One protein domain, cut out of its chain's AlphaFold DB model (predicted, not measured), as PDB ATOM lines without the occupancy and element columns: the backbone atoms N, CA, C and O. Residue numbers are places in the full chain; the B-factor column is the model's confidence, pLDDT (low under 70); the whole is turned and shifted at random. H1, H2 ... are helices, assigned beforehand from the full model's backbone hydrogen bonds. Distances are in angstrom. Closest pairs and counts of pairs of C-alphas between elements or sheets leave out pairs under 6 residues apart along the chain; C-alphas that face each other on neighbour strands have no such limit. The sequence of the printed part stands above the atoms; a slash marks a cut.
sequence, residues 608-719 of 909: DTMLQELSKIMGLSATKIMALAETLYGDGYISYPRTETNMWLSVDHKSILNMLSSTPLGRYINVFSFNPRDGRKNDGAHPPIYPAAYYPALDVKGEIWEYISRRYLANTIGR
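What this domain is: This is residues 608 to 719 of the 909 residues of an uncharacterized protein of Candidatus Bathyarchaeota archaeon (UniProt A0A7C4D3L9). The longest helix, H4, bridges the domain, with H1 and H2 grouped near its first half and H3 near its second; two long loops, residues 635 to 652 and 662 to 699, make up much of the rest. The printed part has 112 residues, with four named helices in the order H1, H2, H3, H4 and no named strand. It is all helix, though only 50 residues are in named elements, and compact: the radius of gyration of the C-alphas is 13.4 A and the spans are 38 by 33 by 24 A.

Where its parts are: H4, residues 700 to 716, is 24.4 A long, from C-alpha 700 at (39.453, -20.216, -15.267) to C-alpha 716 at (56.053, -11.163, 0.117). H2 is residues 622 to 634, 18.1 A; H1, residues 608 to 618, begins at (50.687, -5.401, -17.920); H3 is residues 653 to 661.

How they stand to each other: H4, with residues 701 to 705 alone, touches H2 about perpendicular at 79 degrees; their closest C-alphas, of Lys 701 and Leu 628, are 6.1 A apart. H2, with residues 622 to 626 alone, touches H1, closest at the C-alphas of Ala 622 and Leu 611, 5.6 A. H3 is close to H4 but not clearly touching, closest at the C-alphas of Leu 660 and Ser 709, 8.0 A. In H1, H2, H3 and H4 every O i to N i+4 pair is within hydrogen-bond range.

The domain as a whole: The C-alphas farthest apart, of Thr 623 and Phe 672, are 38.2 A apart. The links H2 to H3 and H3 to H4 are long. The printed part has no cut, and no printed residue is under 70 in pLDDT.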
ATOM      1  N   ASP A 608      49.905  -4.954 -16.768       92.56
ATOM      2  CA  ASP A 608      50.687  -5.401 -17.920       92.56
ATOM      3  C   ASP A 608      51.299  -6.776 -17.656       92.56
ATOM      4  O   ASP A 608      51.160  -7.697 -18.463       92.56
ATOM      5  N   THR A 609      51.902  -6.939 -16.481       95.69
ATOM      6  CA  THR A 609      52.493  -8.194 -16.027       95.69
ATOM      7  C   THR A 609      51.447  -9.303 -15.947       95.69
ATOM      8  O   THR A 609      51.682 -10.401 -16.459       95.69
ATOM      9  N   MET A 610      50.275  -9.027 -15.359       97.12
ATOM     10  CA  MET A 610      49.159  -9.976 -15.302       97.12
ATOM     11  C   MET A 610      48.761 -10.451 -16.706       97.12
ATOM     12  O   MET A 610      48.742 -11.657 -16.961       97.12
ATOM     13  N   LEU A 611      48.482  -9.527 -17.630       95.81
ATOM     14  CA  LEU A 611      48.025  -9.856 -18.984       95.81
ATOM     15  C   LEU A 611      49.101 -10.593 -19.797       95.81
ATOM     16  O   LEU A 611      48.806 -11.591 -20.460       95.81
ATOM     17  N   GLN A 612      50.359 -10.150 -19.724       94.88
ATOM     18  CA  GLN A 612      51.477 -10.749 -20.456       94.88
ATOM     19  C   GLN A 612      51.811 -12.166 -19.982       94.88
ATOM     20  O   GLN A 612      52.064 -13.042 -20.820       94.88
ATOM     21  N   GLU A 613      51.852 -12.398 -18.665       96.94
ATOM     22  CA  GLU A 613      52.168 -13.704 -18.083       96.94
ATOM     23  C   GLU A 613      50.989 -14.673 -18.256       96.94
ATOM     24  O   GLU A 613      51.191 -15.769 -18.786       96.94
ATOM     25  N   LEU A 614      49.750 -14.269 -17.944       96.50
ATOM     26  CA  LEU A 614      48.571 -15.133 -18.090       96.50
ATOM     27  C   LEU A 614      48.236 -15.459 -19.551       96.50
ATOM     28  O   LEU A 614      47.919 -16.611 -19.847       96.50
ATOM     29  N   SER A 615      48.381 -14.523 -20.498       94.19
ATOM     30  CA  SER A 615      48.184 -14.840 -21.925       94.19
ATOM     31  C   SER A 615      49.203 -15.881 -22.413       94.19
ATOM     32  O   SER A 615      48.871 -16.797 -23.172       94.19
ATOM     33  N   LYS A 616      50.443 -15.825 -21.906       93.44
ATOM     34  CA  LYS A 616      51.484 -16.820 -22.203       93.44
ATOM     35  C   LYS A 616      51.195 -18.183 -21.558       93.44
ATOM     36  O   LYS A 616      51.343 -19.198 -22.247       93.44
ATOM     37  N   ILE A 617      50.792 -18.200 -20.283       94.25
ATOM     38  CA  ILE A 617      50.482 -19.406 -19.494       94.25
ATOM     39  C   ILE A 617      49.226 -20.102 -20.043       94.25
ATOM     40  O   ILE A 617      49.299 -21.245 -20.487       94.25
ATOM     41  N   MET A 618      48.095 -19.394 -20.065       92.12
ATOM     42  CA  MET A 618      46.766 -19.946 -20.355       92.12
ATOM     43  C   MET A 618      46.448 -19.993 -21.859       92.12
ATOM     44  O   MET A 618      45.573 -20.738 -22.291       92.12
ATOM     45  N   GLY A 619      47.127 -19.185 -22.683       88.50
ATOM     46  CA  GLY A 619      46.814 -19.046 -24.112       88.50
ATOM     47  C   GLY A 619      45.526 -18.268 -24.414       88.50
ATOM     48  O   GLY A 619      45.069 -18.287 -25.557       88.50
ATOM     49  N   LEU A 620      44.942 -17.602 -23.413       89.81
ATOM     50  CA  LEU A 620      43.762 -16.746 -23.554       89.81
ATOM     51  C   LEU A 620      44.145 -15.349 -24.075       89.81
ATOM     52  O   LEU A 620      45.299 -14.925 -23.952       89.81
ATOM     53  N   SER A 621      43.173 -14.640 -24.656       88.88
ATOM     54  CA  SER A 621      43.332 -13.231 -25.027       88.88
ATOM     55  C   SER A 621      43.306 -12.312 -23.807       88.88
ATOM     56  O   SER A 621      42.700 -12.632 -22.780       88.88
ATOM     57  N   ALA A 622      43.946 -11.154 -23.936       87.88
ATOM     58  CA  ALA A 622      44.082 -10.164 -22.881       87.88
ATOM     59  C   ALA A 622      42.723  -9.594 -22.441       87.88
ATOM     60  O   ALA A 622      42.436  -9.630 -21.246       87.88
ATOM     61  N   THR A 623      41.836  -9.214 -23.373       82.38
ATOM     62  CA  THR A 623      40.434  -8.839 -23.077       82.38
ATOM     63  C   THR A 623      39.720  -9.891 -22.222       82.38
ATOM     64  O   THR A 623      39.060  -9.560 -21.240       82.38
ATOM     65  N   LYS A 624      39.884 -11.187 -22.536       87.50
ATOM     66  CA  LYS A 624      39.237 -12.264 -21.772       87.50
ATOM     67  C   LYS A 624      39.824 -12.407 -20.365       87.50
ATOM     68  O   LYS A 624      39.080 -12.697 -19.435       87.50
ATOM     69  N   ILE A 625      41.134 -12.227 -20.205       94.00
ATOM     70  CA  ILE A 625      41.788 -12.252 -18.889       94.00
ATOM     71  C   ILE A 625      41.321 -11.052 -18.051       94.00
ATOM     72  O   ILE A 625      40.933 -11.248 -16.902       94.00
ATOM     73  N   MET A 626      41.278  -9.851 -18.639       91.44
ATOM     74  CA  MET A 626      40.813  -8.632 -17.970       91.44
ATOM     75  C   MET A 626      39.364  -8.767 -17.487       91.44
ATOM     76  O   MET A 626      39.118  -8.623 -16.296       91.44
ATOM     77  N   ALA A 627      38.423  -9.166 -18.349       84.69
ATOM     78  CA  ALA A 627      37.015  -9.324 -17.965       84.69
ATOM     79  C   ALA A 627      36.799 -10.350 -16.825       84.69
ATOM     80  O   ALA A 627      35.916 -10.196 -15.973       84.69
ATOM     81  N   LEU A 628      37.619 -11.408 -16.772       94.06
ATOM     82  CA  LEU A 628      37.596 -12.382 -15.676       94.06
ATOM     83  C   LEU A 628      38.203 -11.817 -14.379       94.06
ATOM     84  O   LEU A 628      37.688 -12.115 -13.299       94.06
ATOM     85  N   ALA A 629      39.242 -10.985 -14.473       94.19
ATOM     86  CA  ALA A 629      39.828 -10.277 -13.335       94.19
ATOM     87  C   ALA A 629      38.878  -9.196 -12.780       94.19
ATOM     88  O   ALA A 629      38.661  -9.137 -11.573       94.19
ATOM     89  N   GLU A 630      38.215  -8.417 -13.637       86.50
ATOM     90  CA  GLU A 630      37.168  -7.457 -13.248       86.50
ATOM     91  C   GLU A 630      36.000  -8.144 -12.534       86.50
ATOM     92  O   GLU A 630      35.479  -7.622 -11.548       86.50
ATOM     93  N   THR A 631      35.627  -9.351 -12.976       88.94
ATOM     94  CA  THR A 631      34.634 -10.182 -12.277       88.94
ATOM     95  C   THR A 631      35.128 -10.575 -10.880       88.94
ATOM     96  O   THR A 631      34.380 -10.455  -9.913       88.94
ATOM     97  N   LEU A 632      36.386 -11.018 -10.743       93.88
ATOM     98  CA  LEU A 632      36.979 -11.349  -9.440       93.88
ATOM     99  C   LEU A 632      37.049 -10.133  -8.502       93.88
ATOM    100  O   LEU A 632      36.784 -10.287  -7.312       93.88
ATOM    101  N   TYR A 633      37.361  -8.940  -9.014       91.31
ATOM    102  CA  TYR A 633      37.351  -7.688  -8.248       91.31
ATOM    103  C   TYR A 633      35.936  -7.288  -7.814       91.31
ATOM    104  O   TYR A 633      35.703  -7.024  -6.635       91.31
ATOM    105  N   GLY A 634      34.972  -7.303  -8.740       82.56
ATOM    106  CA  GLY A 634      33.582  -6.939  -8.461       82.56
ATOM    107  C   GLY A 634      32.885  -7.881  -7.473       82.56
ATOM    108  O   GLY A 634      31.976  -7.449  -6.764       82.56
ATOM    109  N   ASP A 635      33.329  -9.138  -7.401       86.31
ATOM    110  CA  ASP A 635      32.906 -10.125  -6.400       86.31
ATOM    111  C   ASP A 635      33.759 -10.086  -5.099       86.31
ATOM    112  O   ASP A 635      33.451 -10.803  -4.147       86.31
ATOM    113  N   GLY A 636      34.809  -9.255  -5.026       89.50
ATOM    114  CA  GLY A 636      35.627  -9.021  -3.824       89.50
ATOM    115  C   GLY A 636      36.788  -9.999  -3.576       89.50
ATOM    116  O   GLY A 636      37.310 -10.049  -2.463       89.50
ATOM    117  N   TYR A 637      37.210 -10.782  -4.575       94.38
ATOM    118  CA  TYR A 637      38.281 -11.785  -4.444       94.38
ATOM    119  C   TYR A 637      39.696 -11.251  -4.690       94.38
ATOM    120  O   TYR A 637      40.655 -11.844  -4.190       94.38
ATOM    121  N   ILE A 638      39.847 -10.155  -5.437       96.75
ATOM    122  CA  ILE A 638      41.130  -9.482  -5.709       96.75
ATOM    123  C   ILE A 638      40.984  -7.958  -5.588       96.75
ATOM    124  O   ILE A 638      39.867  -7.441  -5.656       96.75
ATOM    125  N   SER A 639      42.102  -7.246  -5.425       94.69
ATOM    126  CA  SER A 639      42.156  -5.790  -5.611       94.69
ATOM    127  C   SER A 639      41.972  -5.389  -7.081       94.69
ATOM    128  O   SER A 639      41.976  -6.234  -7.980       94.69
ATOM    129  N   TYR A 640      41.763  -4.094  -7.320       92.19
ATOM    130  CA  TYR A 640      41.434  -3.544  -8.631       92.19
ATOM    131  C   TYR A 640      42.440  -3.971  -9.721       92.19
ATOM    132  O   TYR A 640      43.641  -3.743  -9.574       92.19
ATOM    133  N   PRO A 641      41.987  -4.598 -10.827       93.00
ATOM    134  CA  PRO A 641      42.870  -5.253 -11.790       93.00
ATOM    135  C   PRO A 641      43.427  -4.306 -12.864       93.00
ATOM    136  O   PRO A 641      44.100  -4.773 -13.783       93.00
ATOM    137  N   ARG A 642      43.125  -3.002 -12.769       89.81
ATOM    138  CA  ARG A 642      43.562  -1.933 -13.677       89.81
ATOM    139  C   ARG A 642      44.472  -0.950 -12.932       89.81
ATOM    140  O   ARG A 642      44.110   0.186 -12.671       89.81
ATOM    141  N   THR A 643      45.658  -1.423 -12.568       90.38
ATOM    142  CA  THR A 643      46.716  -0.641 -11.909       90.38
ATOM    143  C   THR A 643      48.039  -0.754 -12.668       90.38
ATOM    144  O   THR A 643      48.368  -1.822 -13.201       90.38
ATOM    145  N   GLU A 644      48.812   0.332 -12.722       88.94
ATOM    146  CA  GLU A 644      50.213   0.296 -13.174       88.94
ATOM    147  C   GLU A 644      51.194   0.160 -11.987       88.94
ATOM    148  O   GLU A 644      52.393  -0.015 -12.195       88.94
ATOM    149  N   THR A 645      50.706   0.178 -10.741       92.75
ATOM    150  CA  THR A 645      51.518   0.095  -9.520       92.75
ATOM    151  C   THR A 645      52.147  -1.285  -9.322       92.75
ATOM    152  O   THR A 645      51.472  -2.313  -9.282       92.75
ATOM    153  N   ASN A 646      53.465  -1.303  -9.101       94.88
ATOM    154  CA  ASN A 646      54.226  -2.506  -8.750       94.88
ATOM    155  C   ASN A 646      55.081  -2.337  -7.483       94.88
ATOM    156  O   ASN A 646      56.172  -2.891  -7.370       94.88
ATOM    157  N   MET A 647      54.563  -1.596  -6.506       95.44
ATOM    158  CA  MET A 647      55.096  -1.480  -5.144       95.44
ATOM    159  C   MET A 647      53.948  -1.486  -4.130       95.44
ATOM    160  O   MET A 647      52.861  -1.019  -4.452       95.44
ATOM    161  N   TRP A 648      54.140  -2.025  -2.930       93.94
ATOM    162  CA  TRP A 648      53.059  -2.143  -1.949       93.94
ATOM    163  C   TRP A 648      52.706  -0.793  -1.314       93.94
ATOM    164  O   TRP A 648      53.551  -0.124  -0.726       93.94
ATOM    165  N   LEU A 649      51.429  -0.411  -1.402       87.31
ATOM    166  CA  LEU A 649      50.891   0.844  -0.870       87.31
ATOM    167  C   LEU A 649      49.713   0.539   0.061       87.31
ATOM    168  O   LEU A 649      48.692   0.031  -0.393       87.31
ATOM    169  N   SER A 650      49.843   0.845   1.354       77.44
ATOM    170  CA  SER A 650      48.743   0.761   2.335       77.44
ATOM    171  C   SER A 650      47.990  -0.587   2.380       77.44
ATOM    172  O   SER A 650      46.782  -0.621   2.606       77.44
ATOM    173  N   VAL A 651      48.690  -1.712   2.174       88.06
ATOM    174  CA  VAL A 651      48.103  -3.067   2.161       88.06
ATOM    175  C   VAL A 651      48.265  -3.762   3.519       88.06
ATOM    176  O   VAL A 651      49.380  -3.897   4.025       88.06
ATOM    177  N   ASP A 652      47.176  -4.300   4.084       89.44
ATOM    178  CA  ASP A 652      47.242  -5.186   5.259       89.44
ATOM    179  C   ASP A 652      47.716  -6.598   4.865       89.44
ATOM    180  O   ASP A 652      46.941  -7.540   4.668       89.44
ATOM    181  N   HIS A 653      49.037  -6.749   4.775       93.44
ATOM    182  CA  HIS A 653      49.677  -8.034   4.502       93.44
ATOM    183  C   HIS A 653      49.364  -9.110   5.551       93.44
ATOM    184  O   HIS A 653      49.340 -10.294   5.216       93.44
ATOM    185  N   LYS A 654      49.108  -8.734   6.811       91.31
ATOM    186  CA  LYS A 654      48.844  -9.693   7.892       91.31
ATOM    187  C   LYS A 654      47.490 -10.366   7.687       91.31
ATOM    188  O   LYS A 654      47.401 -11.589   7.786       91.31
ATOM    189  N   SER A 655      46.460  -9.592   7.348       90.81
ATOM    190  CA  SER A 655      45.136 -10.121   7.001       90.81
ATOM    191  C   SER A 655      45.195 -11.050   5.780       90.81
ATOM    192  O   SER A 655      44.704 -12.181   5.842       90.81
ATOM    193  N   ILE A 656      45.887 -10.639   4.710       94.00
ATOM    194  CA  ILE A 656      46.012 -11.444   3.481       94.00
ATOM    195  C   ILE A 656      46.760 -12.761   3.742       94.00
ATOM    196  O   ILE A 656      46.299 -13.821   3.315       94.00
ATOM    197  N   LEU A 657      47.883 -12.737   4.471       95.00
ATOM    198  CA  LEU A 657      48.637 -13.953   4.803       95.00
ATOM    199  C   LEU A 657      47.835 -14.904   5.705       95.00
ATOM    200  O   LEU A 657      47.867 -16.115   5.483       95.00
ATOM    201  N   ASN A 658      47.065 -14.385   6.667       92.81
ATOM    202  CA  ASN A 658      46.161 -15.194   7.493       92.81
ATOM    203  C   ASN A 658      45.049 -15.849   6.654       92.81
ATOM    204  O   ASN A 658      44.774 -17.041   6.807       92.81
ATOM    205  N   MET A 659      44.446 -15.097   5.726       93.94
ATOM    206  CA  MET A 659      43.447 -15.613   4.785       93.94
ATOM    207  C   MET A 659      44.041 -16.727   3.912       93.94
ATOM    208  O   MET A 659      43.505 -17.836   3.885       93.94
ATOM    209  N   LEU A 660      45.197 -16.486   3.282       96.12
ATOM    210  CA  LEU A 660      45.873 -17.468   2.426       96.12
ATOM    211  C   LEU A 660      46.359 -18.708   3.199       96.12
ATOM    212  O   LEU A 660      46.398 -19.797   2.621       96.12
ATOM    213  N   SER A 661      46.663 -18.582   4.496       94.56
ATOM    214  CA  SER A 661      47.045 -19.711   5.365       94.56
ATOM    215  C   SER A 661      45.931 -20.749   5.514       94.56
ATOM    216  O   SER A 661      46.217 -21.925   5.722       94.56
ATOM    217  N   SER A 662      44.672 -20.344   5.325       92.69
ATOM    218  CA  SER A 662      43.496 -21.227   5.367       92.69
ATOM    219  C   SER A 662      43.178 -21.893   4.014       92.69
ATOM    220  O   SER A 662      42.128 -22.511   3.858       92.69
ATOM    221  N   THR A 663      44.059 -21.759   3.015       94.38
ATOM    222  CA  THR A 663      43.863 -22.254   1.636       94.38
ATOM    223  C   THR A 663      44.880 -23.350   1.275       94.38
ATOM    224  O   THR A 663      45.872 -23.528   1.988       94.38
ATOM    225  N   PRO A 664      44.751 -24.045   0.124       94.31
ATOM    226  CA  PRO A 664      45.769 -24.989  -0.363       94.31
ATOM    227  C   PRO A 664      47.175 -24.394  -0.599       94.31
ATOM    228  O   PRO A 664      48.124 -25.157  -0.830       94.31
ATOM    229  N   LEU A 665      47.315 -23.060  -0.561       95.38
ATOM    230  CA  LEU A 665      48.591 -22.338  -0.613       95.38
ATOM    231  C   LEU A 665      49.226 -22.125   0.775       95.38
ATOM    232  O   LEU A 665      50.417 -21.834   0.840       95.38
ATOM    233  N   GLY A 666      48.491 -22.340   1.874       93.94
ATOM    234  CA  GLY A 666      48.985 -22.155   3.245       93.94
ATOM    235  C   GLY A 666      50.237 -22.974   3.574       93.94
ATOM    236  O   GLY A 666      51.083 -22.523   4.337       93.94
ATOM    237  N   ARG A 667      50.440 -24.112   2.891       94.38
ATOM    238  CA  ARG A 667      51.661 -24.940   2.975       94.38
ATOM    239  C   ARG A 667      52.967 -24.187   2.671       94.38
ATOM    240  O   ARG A 667      54.034 -24.667   3.031       94.38
ATOM    241  N   TYR A 668      52.888 -23.075   1.939       92.88
ATOM    242  CA  TYR A 668      54.037 -22.253   1.554       92.88
ATOM    243  C   TYR A 668      54.284 -21.089   2.522       92.88
ATOM    244  O   TYR A 668      55.270 -20.373   2.363       92.88
ATOM    245  N   ILE A 669      53.384 -20.857   3.486       92.19
ATOM    246  CA  ILE A 669      53.402 -19.657   4.318       92.19
ATOM    247  C   ILE A 669      54.248 -19.880   5.564       92.19
ATOM    248  O   ILE A 669      53.851 -20.561   6.504       92.19
ATOM    249  N   ASN A 670      55.405 -19.222   5.584       87.12
ATOM    250  CA  ASN A 670      56.169 -18.972   6.795       87.12
ATOM    251  C   ASN A 670      56.125 -17.467   7.092       87.12
ATOM    252  O   ASN A 670      56.772 -16.676   6.408       87.12
ATOM    253  N   VAL A 671      55.357 -17.064   8.109       76.12
ATOM    254  CA  VAL A 671      55.158 -15.645   8.460       76.12
ATOM    255  C   VAL A 671      56.476 -14.972   8.877       76.12
ATOM    256  O   VAL A 671      56.679 -13.795   8.588       76.12
ATOM    257  N   PHE A 672      57.425 -15.724   9.446       82.12
ATOM    258  CA  PHE A 672      58.765 -15.226   9.783       82.12
ATOM    259  C   PHE A 672      59.644 -14.928   8.553       82.12
ATOM    260  O   PHE A 672      60.730 -14.379   8.698       82.12
ATOM    261  N   SER A 673      59.203 -15.292   7.342       87.62
ATOM    262  CA  SER A 673      59.901 -15.005   6.077       87.62
ATOM    263  C   SER A 673      59.381 -13.749   5.359       87.62
ATOM    264  O   SER A 673      59.758 -13.517   4.211       87.62
ATOM    265  N   PHE A 674      58.521 -12.943   5.997       93.06
ATOM    266  CA  PHE A 674      57.994 -11.710   5.406       93.06
ATOM    267  C   PHE A 674      59.104 -10.692   5.107       93.06
ATOM    268  O   PHE A 674      59.773 -10.190   6.007       93.06
ATOM    269  N   ASN A 675      59.295 -10.404   3.822       93.56
ATOM    270  CA  ASN A 675      60.335  -9.529   3.288       93.56
ATOM    271  C   ASN A 675      59.942  -9.087   1.860       93.56
ATOM    272  O   ASN A 675      60.514  -9.605   0.901       93.56
ATOM    273  N   PRO A 676      58.915  -8.243   1.657       95.06
ATOM    274  CA  PRO A 676      58.450  -7.868   0.320       95.06
ATOM    275  C   PRO A 676      59.538  -7.175  -0.518       95.06
ATOM    276  O   PRO A 676      60.461  -6.561   0.012       95.06
ATOM    277  N   ARG A 677      59.422  -7.267  -1.848       95.44
ATOM    278  CA  ARG A 677      60.326  -6.592  -2.796       95.44
ATOM    279  C   ARG A 677      59.528  -5.658  -3.690       95.44
ATOM    280  O   ARG A 677      58.809  -6.147  -4.556       95.44
ATOM    281  N   ASP A 678      59.705  -4.357  -3.535       96.81
ATOM    282  CA  ASP A 678      59.018  -3.363  -4.358       96.81
ATOM    283  C   ASP A 678      59.702  -3.095  -5.702       96.81
ATOM    284  O   ASP A 678      60.906  -3.306  -5.887       96.81
ATOM    285  N   GLY A 679      58.893  -2.652  -6.663       95.25
ATOM    286  CA  GLY A 679      59.321  -2.136  -7.952       95.25
ATOM    287  C   GLY A 679      59.570  -0.629  -7.918       95.25
ATOM    288  O   GLY A 679      60.249  -0.112  -7.034       95.25
ATOM    289  N   ARG A 680      59.078   0.075  -8.943       92.81
ATOM    290  CA  ARG A 680      59.251   1.533  -9.113       92.81
ATOM    291  C   ARG A 680      58.036   2.241  -9.723       92.81
ATOM    292  O   ARG A 680      58.043   3.466  -9.774       92.81
ATOM    293  N   LYS A 681      57.043   1.504 -10.233       90.12
ATOM    294  CA  LYS A 681      55.815   2.088 -10.783       90.12
ATOM    295  C   LYS A 681      54.817   2.321  -9.650       90.12
ATOM    296  O   LYS A 681      54.612   1.430  -8.822       90.12
ATOM    297  N   ASN A 682      54.182   3.485  -9.664       88.44
ATOM    298  CA  ASN A 682      53.100   3.882  -8.773       88.44
ATOM    299  C   ASN A 682      52.161   4.794  -9.576       88.44
ATOM    300  O   ASN A 682      52.619   5.812 -10.091       88.44
ATOM    301  N   ASP A 683      50.892   4.415  -9.705       80.94
ATOM    302  CA  ASP A 683      49.850   5.198 -10.385       80.94
ATOM    303  C   ASP A 683      49.194   6.262  -9.479       80.94
ATOM    304  O   ASP A 683      48.360   7.039  -9.930       80.94
ATOM    305  N   GLY A 684      49.564   6.325  -8.194       78.88
ATOM    306  CA  GLY A 684      48.988   7.256  -7.217       78.88
ATOM    307  C   GLY A 684      47.520   6.972  -6.872       78.88
ATOM    308  O   GLY A 684      46.877   7.775  -6.187       78.88
ATOM    309  N   ALA A 685      46.986   5.844  -7.346       77.44
ATOM    310  CA  ALA A 685      45.584   5.465  -7.265       77.44
ATOM    311  C   ALA A 685      45.395   4.183  -6.450       77.44
ATOM    312  O   ALA A 685      44.604   4.158  -5.502       77.44
ATOM    313  N   HIS A 686      46.149   3.145  -6.811       86.88
ATOM    314  CA  HIS A 686      45.896   1.769  -6.423       86.88
ATOM    315  C   HIS A 686      47.157   1.070  -5.895       86.88
ATOM    316  O   HIS A 686      48.263   1.300  -6.390       86.88
ATOM    317  N   PRO A 687      47.010   0.144  -4.931       92.06
ATOM    318  CA  PRO A 687      48.015  -0.879  -4.679       92.06
ATOM    319  C   PRO A 687      48.082  -1.886  -5.848       92.06
ATOM    320  O   PRO A 687      47.137  -1.976  -6.632       92.06
ATOM    321  N   PRO A 688      49.138  -2.717  -5.924       96.56
ATOM    322  CA  PRO A 688      49.249  -3.794  -6.906       96.56
ATOM    323  C   PRO A 688      48.093  -4.801  -6.822       96.56
ATOM    324  O   PRO A 688      47.390  -4.900  -5.813       96.56
ATOM    325  N   ILE A 689      47.953  -5.641  -7.847       97.31
ATOM    326  CA  ILE A 689      46.944  -6.704  -7.889       97.31
ATOM    327  C   ILE A 689      47.307  -7.803  -6.868       97.31
ATOM    328  O   ILE A 689      48.326  -8.492  -7.005       97.31
ATOM    329  N   TYR A 690      46.467  -7.978  -5.844       96.75
ATOM    330  CA  TYR A 690      46.639  -8.920  -4.730       96.75
ATOM    331  C   TYR A 690      45.331  -9.674  -4.409       96.75
ATOM    332  O   TYR A 690      44.248  -9.205  -4.765       96.75
ATOM    333  N   PRO A 691      45.387 -10.845  -3.740       96.88
ATOM    334  CA  PRO A 691      44.183 -11.586  -3.366       96.88
ATOM    335  C   PRO A 691      43.522 -10.985  -2.116       96.88
ATOM    336  O   PRO A 691      44.122 -10.938  -1.045       96.88
ATOM    337  N   ALA A 692      42.271 -10.549  -2.253       94.25
ATOM    338  CA  ALA A 692      41.496  -9.897  -1.196       94.25
ATOM    339  C   ALA A 692      40.610 -10.884  -0.406       94.25
ATOM    340  O   ALA A 692      40.363 -10.687   0.783       94.25
ATOM    341  N   ALA A 693      40.179 -11.983  -1.036       93.75
ATOM    342  CA  ALA A 693      39.467 -13.090  -0.393       93.75
ATOM    343  C   ALA A 693      39.783 -14.424  -1.091       93.75
ATOM    344  O   ALA A 693      40.270 -14.437  -2.222       93.75
ATOM    345  N   TYR A 694      39.499 -15.558  -0.439       95.31
ATOM    346  CA  TYR A 694      39.736 -16.883  -1.024       95.31
ATOM    347  C   TYR A 694      38.682 -17.235  -2.083       95.31
ATOM    348  O   TYR A 694      37.489 -17.254  -1.782       95.31
ATOM    349  N   TYR A 695      39.125 -17.574  -3.298       95.44
ATOM    350  CA  TYR A 695      38.273 -18.118  -4.357       95.44
ATOM    351  C   TYR A 695      38.447 -19.649  -4.471       95.44
ATOM    352  O   TYR A 695      39.500 -20.107  -4.916       95.44
ATOM    353  N   PRO A 696      37.449 -20.470  -4.081       90.56
ATOM    354  CA  PRO A 696      37.618 -21.923  -3.975       90.56
ATOM    355  C   PRO A 696      37.328 -22.716  -5.261       90.56
ATOM    356  O   PRO A 696      37.548 -23.926  -5.282       90.56
ATOM    357  N   ALA A 697      36.779 -22.098  -6.313       92.19
ATOM    358  CA  ALA A 697      36.315 -22.842  -7.485       92.19
ATOM    359  C   ALA A 697      37.453 -23.172  -8.468       92.19
ATOM    360  O   ALA A 697      38.264 -22.318  -8.818       92.19
ATOM    361  N   LEU A 698      37.459 -24.414  -8.960       92.50
ATOM    362  CA  LEU A 698      38.411 -24.922  -9.954       92.50
ATOM    363  C   LEU A 698      37.948 -24.576 -11.380       92.50
ATOM    364  O   LEU A 698      37.585 -25.451 -12.166       92.50
ATOM    365  N   ASP A 699      37.909 -23.281 -11.685       95.38
ATOM    366  CA  ASP A 699      37.605 -22.743 -13.013       95.38
ATOM    367  C   ASP A 699      38.713 -21.786 -13.501       95.38
ATOM    368  O   ASP A 699      39.725 -21.570 -12.834       95.38
ATOM    369  N   VAL A 700      38.506 -21.175 -14.670       95.44
ATOM    370  CA  VAL A 700      39.453 -20.216 -15.267       95.44
ATOM    371  C   VAL A 700      39.690 -18.993 -14.364       95.44
ATOM    372  O   VAL A 700      40.781 -18.429 -14.386       95.44
ATOM    373  N   LYS A 701      38.709 -18.579 -13.546       96.75
ATOM    374  CA  LYS A 701      38.900 -17.510 -12.551       96.75
ATOM    375  C   LYS A 701      39.739 -18.011 -11.372       96.75
ATOM    376  O   LYS A 701      40.583 -17.266 -10.887       96.75
ATOM    377  N   GLY A 702      39.572 -19.271 -10.970       97.12
ATOM    378  CA  GLY A 702      40.433 -19.951 -10.001       97.12
ATOM    379  C   GLY A 702      41.897 -19.998 -10.430       97.12
ATOM    380  O   GLY A 702      42.765 -19.656  -9.635       97.12
ATOM    381  N   GLU A 703      42.181 -20.311 -11.697       96.81
ATOM    382  CA  GLU A 703      43.550 -20.269 -12.239       96.81
ATOM    383  C   GLU A 703      44.165 -18.855 -12.187       96.81
ATOM    384  O   GLU A 703      45.327 -18.697 -11.803       96.81
ATOM    385  N   ILE A 704      43.386 -17.818 -12.526       97.88
ATOM    386  CA  ILE A 704      43.815 -16.407 -12.455       97.88
ATOM    387  C   ILE A 704      44.070 -15.991 -10.997       97.88
ATOM    388  O   ILE A 704      45.116 -15.415 -10.689       97.88
ATOM    389  N   TRP A 705      43.149 -16.324 -10.088       98.19
ATOM    390  CA  TRP A 705      43.271 -16.048  -8.655       98.19
ATOM    391  C   TRP A 705      44.463 -16.786  -8.023       98.19
ATOM    392  O   TRP A 705      45.199 -16.197  -7.228       98.19
ATOM    393  N   GLU A 706      44.709 -18.047  -8.396       97.44
ATOM    394  CA  GLU A 706      45.851 -18.826  -7.907       97.44
ATOM    395  C   GLU A 706      47.176 -18.240  -8.411       97.44
ATOM    396  O   GLU A 706      48.119 -18.121  -7.630       97.44
ATOM    397  N   TYR A 707      47.246 -17.804  -9.674       98.00
ATOM    398  CA  TYR A 707      48.414 -17.096 -10.202       98.00
ATOM    399  C   TYR A 707      48.691 -15.800  -9.417       98.00
ATOM    400  O   TYR A 707      49.816 -15.620  -8.943       98.00
ATOM    401  N   ILE A 708      47.678 -14.944  -9.206       98.25
ATOM    402  CA  ILE A 708      47.802 -13.696  -8.425       98.25
ATOM    403  C   ILE A 708      48.288 -14.012  -7.003       98.25
ATOM    404  O   ILE A 708      49.251 -13.412  -6.521       98.25
ATOM    405  N   SER A 709      47.688 -15.013  -6.357       98.19
ATOM    406  CA  SER A 709      48.018 -15.423  -4.987       98.19
ATOM    407  C   SER A 709      49.425 -16.007  -4.860       98.19
ATOM    408  O   SER A 709      50.163 -15.657  -3.940       98.19
ATOM    409  N   ARG A 710      49.854 -16.856  -5.801       98.19
ATOM    410  CA  ARG A 710      51.223 -17.395  -5.820       98.19
ATOM    411  C   ARG A 710      52.259 -16.312  -6.095       98.19
ATOM    412  O   ARG A 710      53.338 -16.379  -5.514       98.19
ATOM    413  N   ARG A 711      51.951 -15.320  -6.939       98.00
ATOM    414  CA  ARG A 711      52.849 -14.187  -7.226       98.00
ATOM    415  C   ARG A 711      52.979 -13.266  -6.010       98.00
ATOM    416  O   ARG A 711      54.096 -12.909  -5.644       98.00
ATOM    417  N   TYR A 712      51.867 -12.994  -5.322       98.00
ATOM    418  CA  TYR A 712      51.840 -12.304  -4.029       98.00
ATOM    419  C   TYR A 712      52.714 -13.011  -2.981       98.00
ATOM    420  O   TYR A 712      53.572 -12.375  -2.371       98.00
ATOM    421  N   LEU A 713      52.555 -14.328  -2.797       97.88
ATOM    422  CA  LEU A 713      53.359 -15.098  -1.838       97.88
ATOM    423  C   LEU A 713      54.841 -15.154  -2.245       97.88
ATOM    424  O   LEU A 713      55.720 -14.918  -1.418       97.88
ATOM    425  N   ALA A 714      55.136 -15.391  -3.525       97.50
ATOM    426  CA  ALA A 714      56.502 -15.384  -4.041       97.50
ATOM    427  C   ALA A 714      57.211 -14.038  -3.827       97.50
ATOM    428  O   ALA A 714      58.402 -14.038  -3.535       97.50
ATOM    429  N   ASN A 715      56.496 -12.912  -3.917       97.56
ATOM    430  CA  ASN A 715      57.037 -11.597  -3.585       97.56
ATOM    431  C   ASN A 715      57.200 -11.392  -2.068       97.56
ATOM    432  O   ASN A 715      58.291 -11.056  -1.607       97.56
ATOM    433  N   THR A 716      56.128 -11.587  -1.294       96.19
ATOM    434  CA  THR A 716      56.053 -11.163   0.117       96.19
ATOM    435  C   THR A 716      56.826 -12.062   1.074       96.19
ATOM    436  O   THR A 716      57.433 -11.548   2.007       96.19
ATOM    437  N   ILE A 717      56.844 -13.378   0.841       95.69
ATOM    438  CA  ILE A 717      57.495 -14.370   1.721       95.69
ATOM    439  C   ILE A 717      58.512 -15.271   1.001       95.69
ATOM    440  O   ILE A 717      59.258 -16.010   1.641       95.69
ATOM    441  N   GLY A 718      58.556 -15.233  -0.335       94.88
ATOM    442  CA  GLY A 718      59.546 -15.969  -1.116       94.88
ATOM    443  C   GLY A 718      60.965 -15.419  -0.942       94.88
ATOM    444  O   GLY A 718      61.175 -14.237  -0.655       94.88
ATOM    445  N   ARG A 719      61.959 -16.284  -1.155       95.44
ATOM    446  CA  ARG A 719      63.383 -15.919  -1.229       95.44
ATOM    447  C   ARG A 719      63.818 -15.838  -2.693       95.44
ATOM    448  O   ARG A 719      63.191 -16.458  -3.552       95.44
TER     449      ARG A 719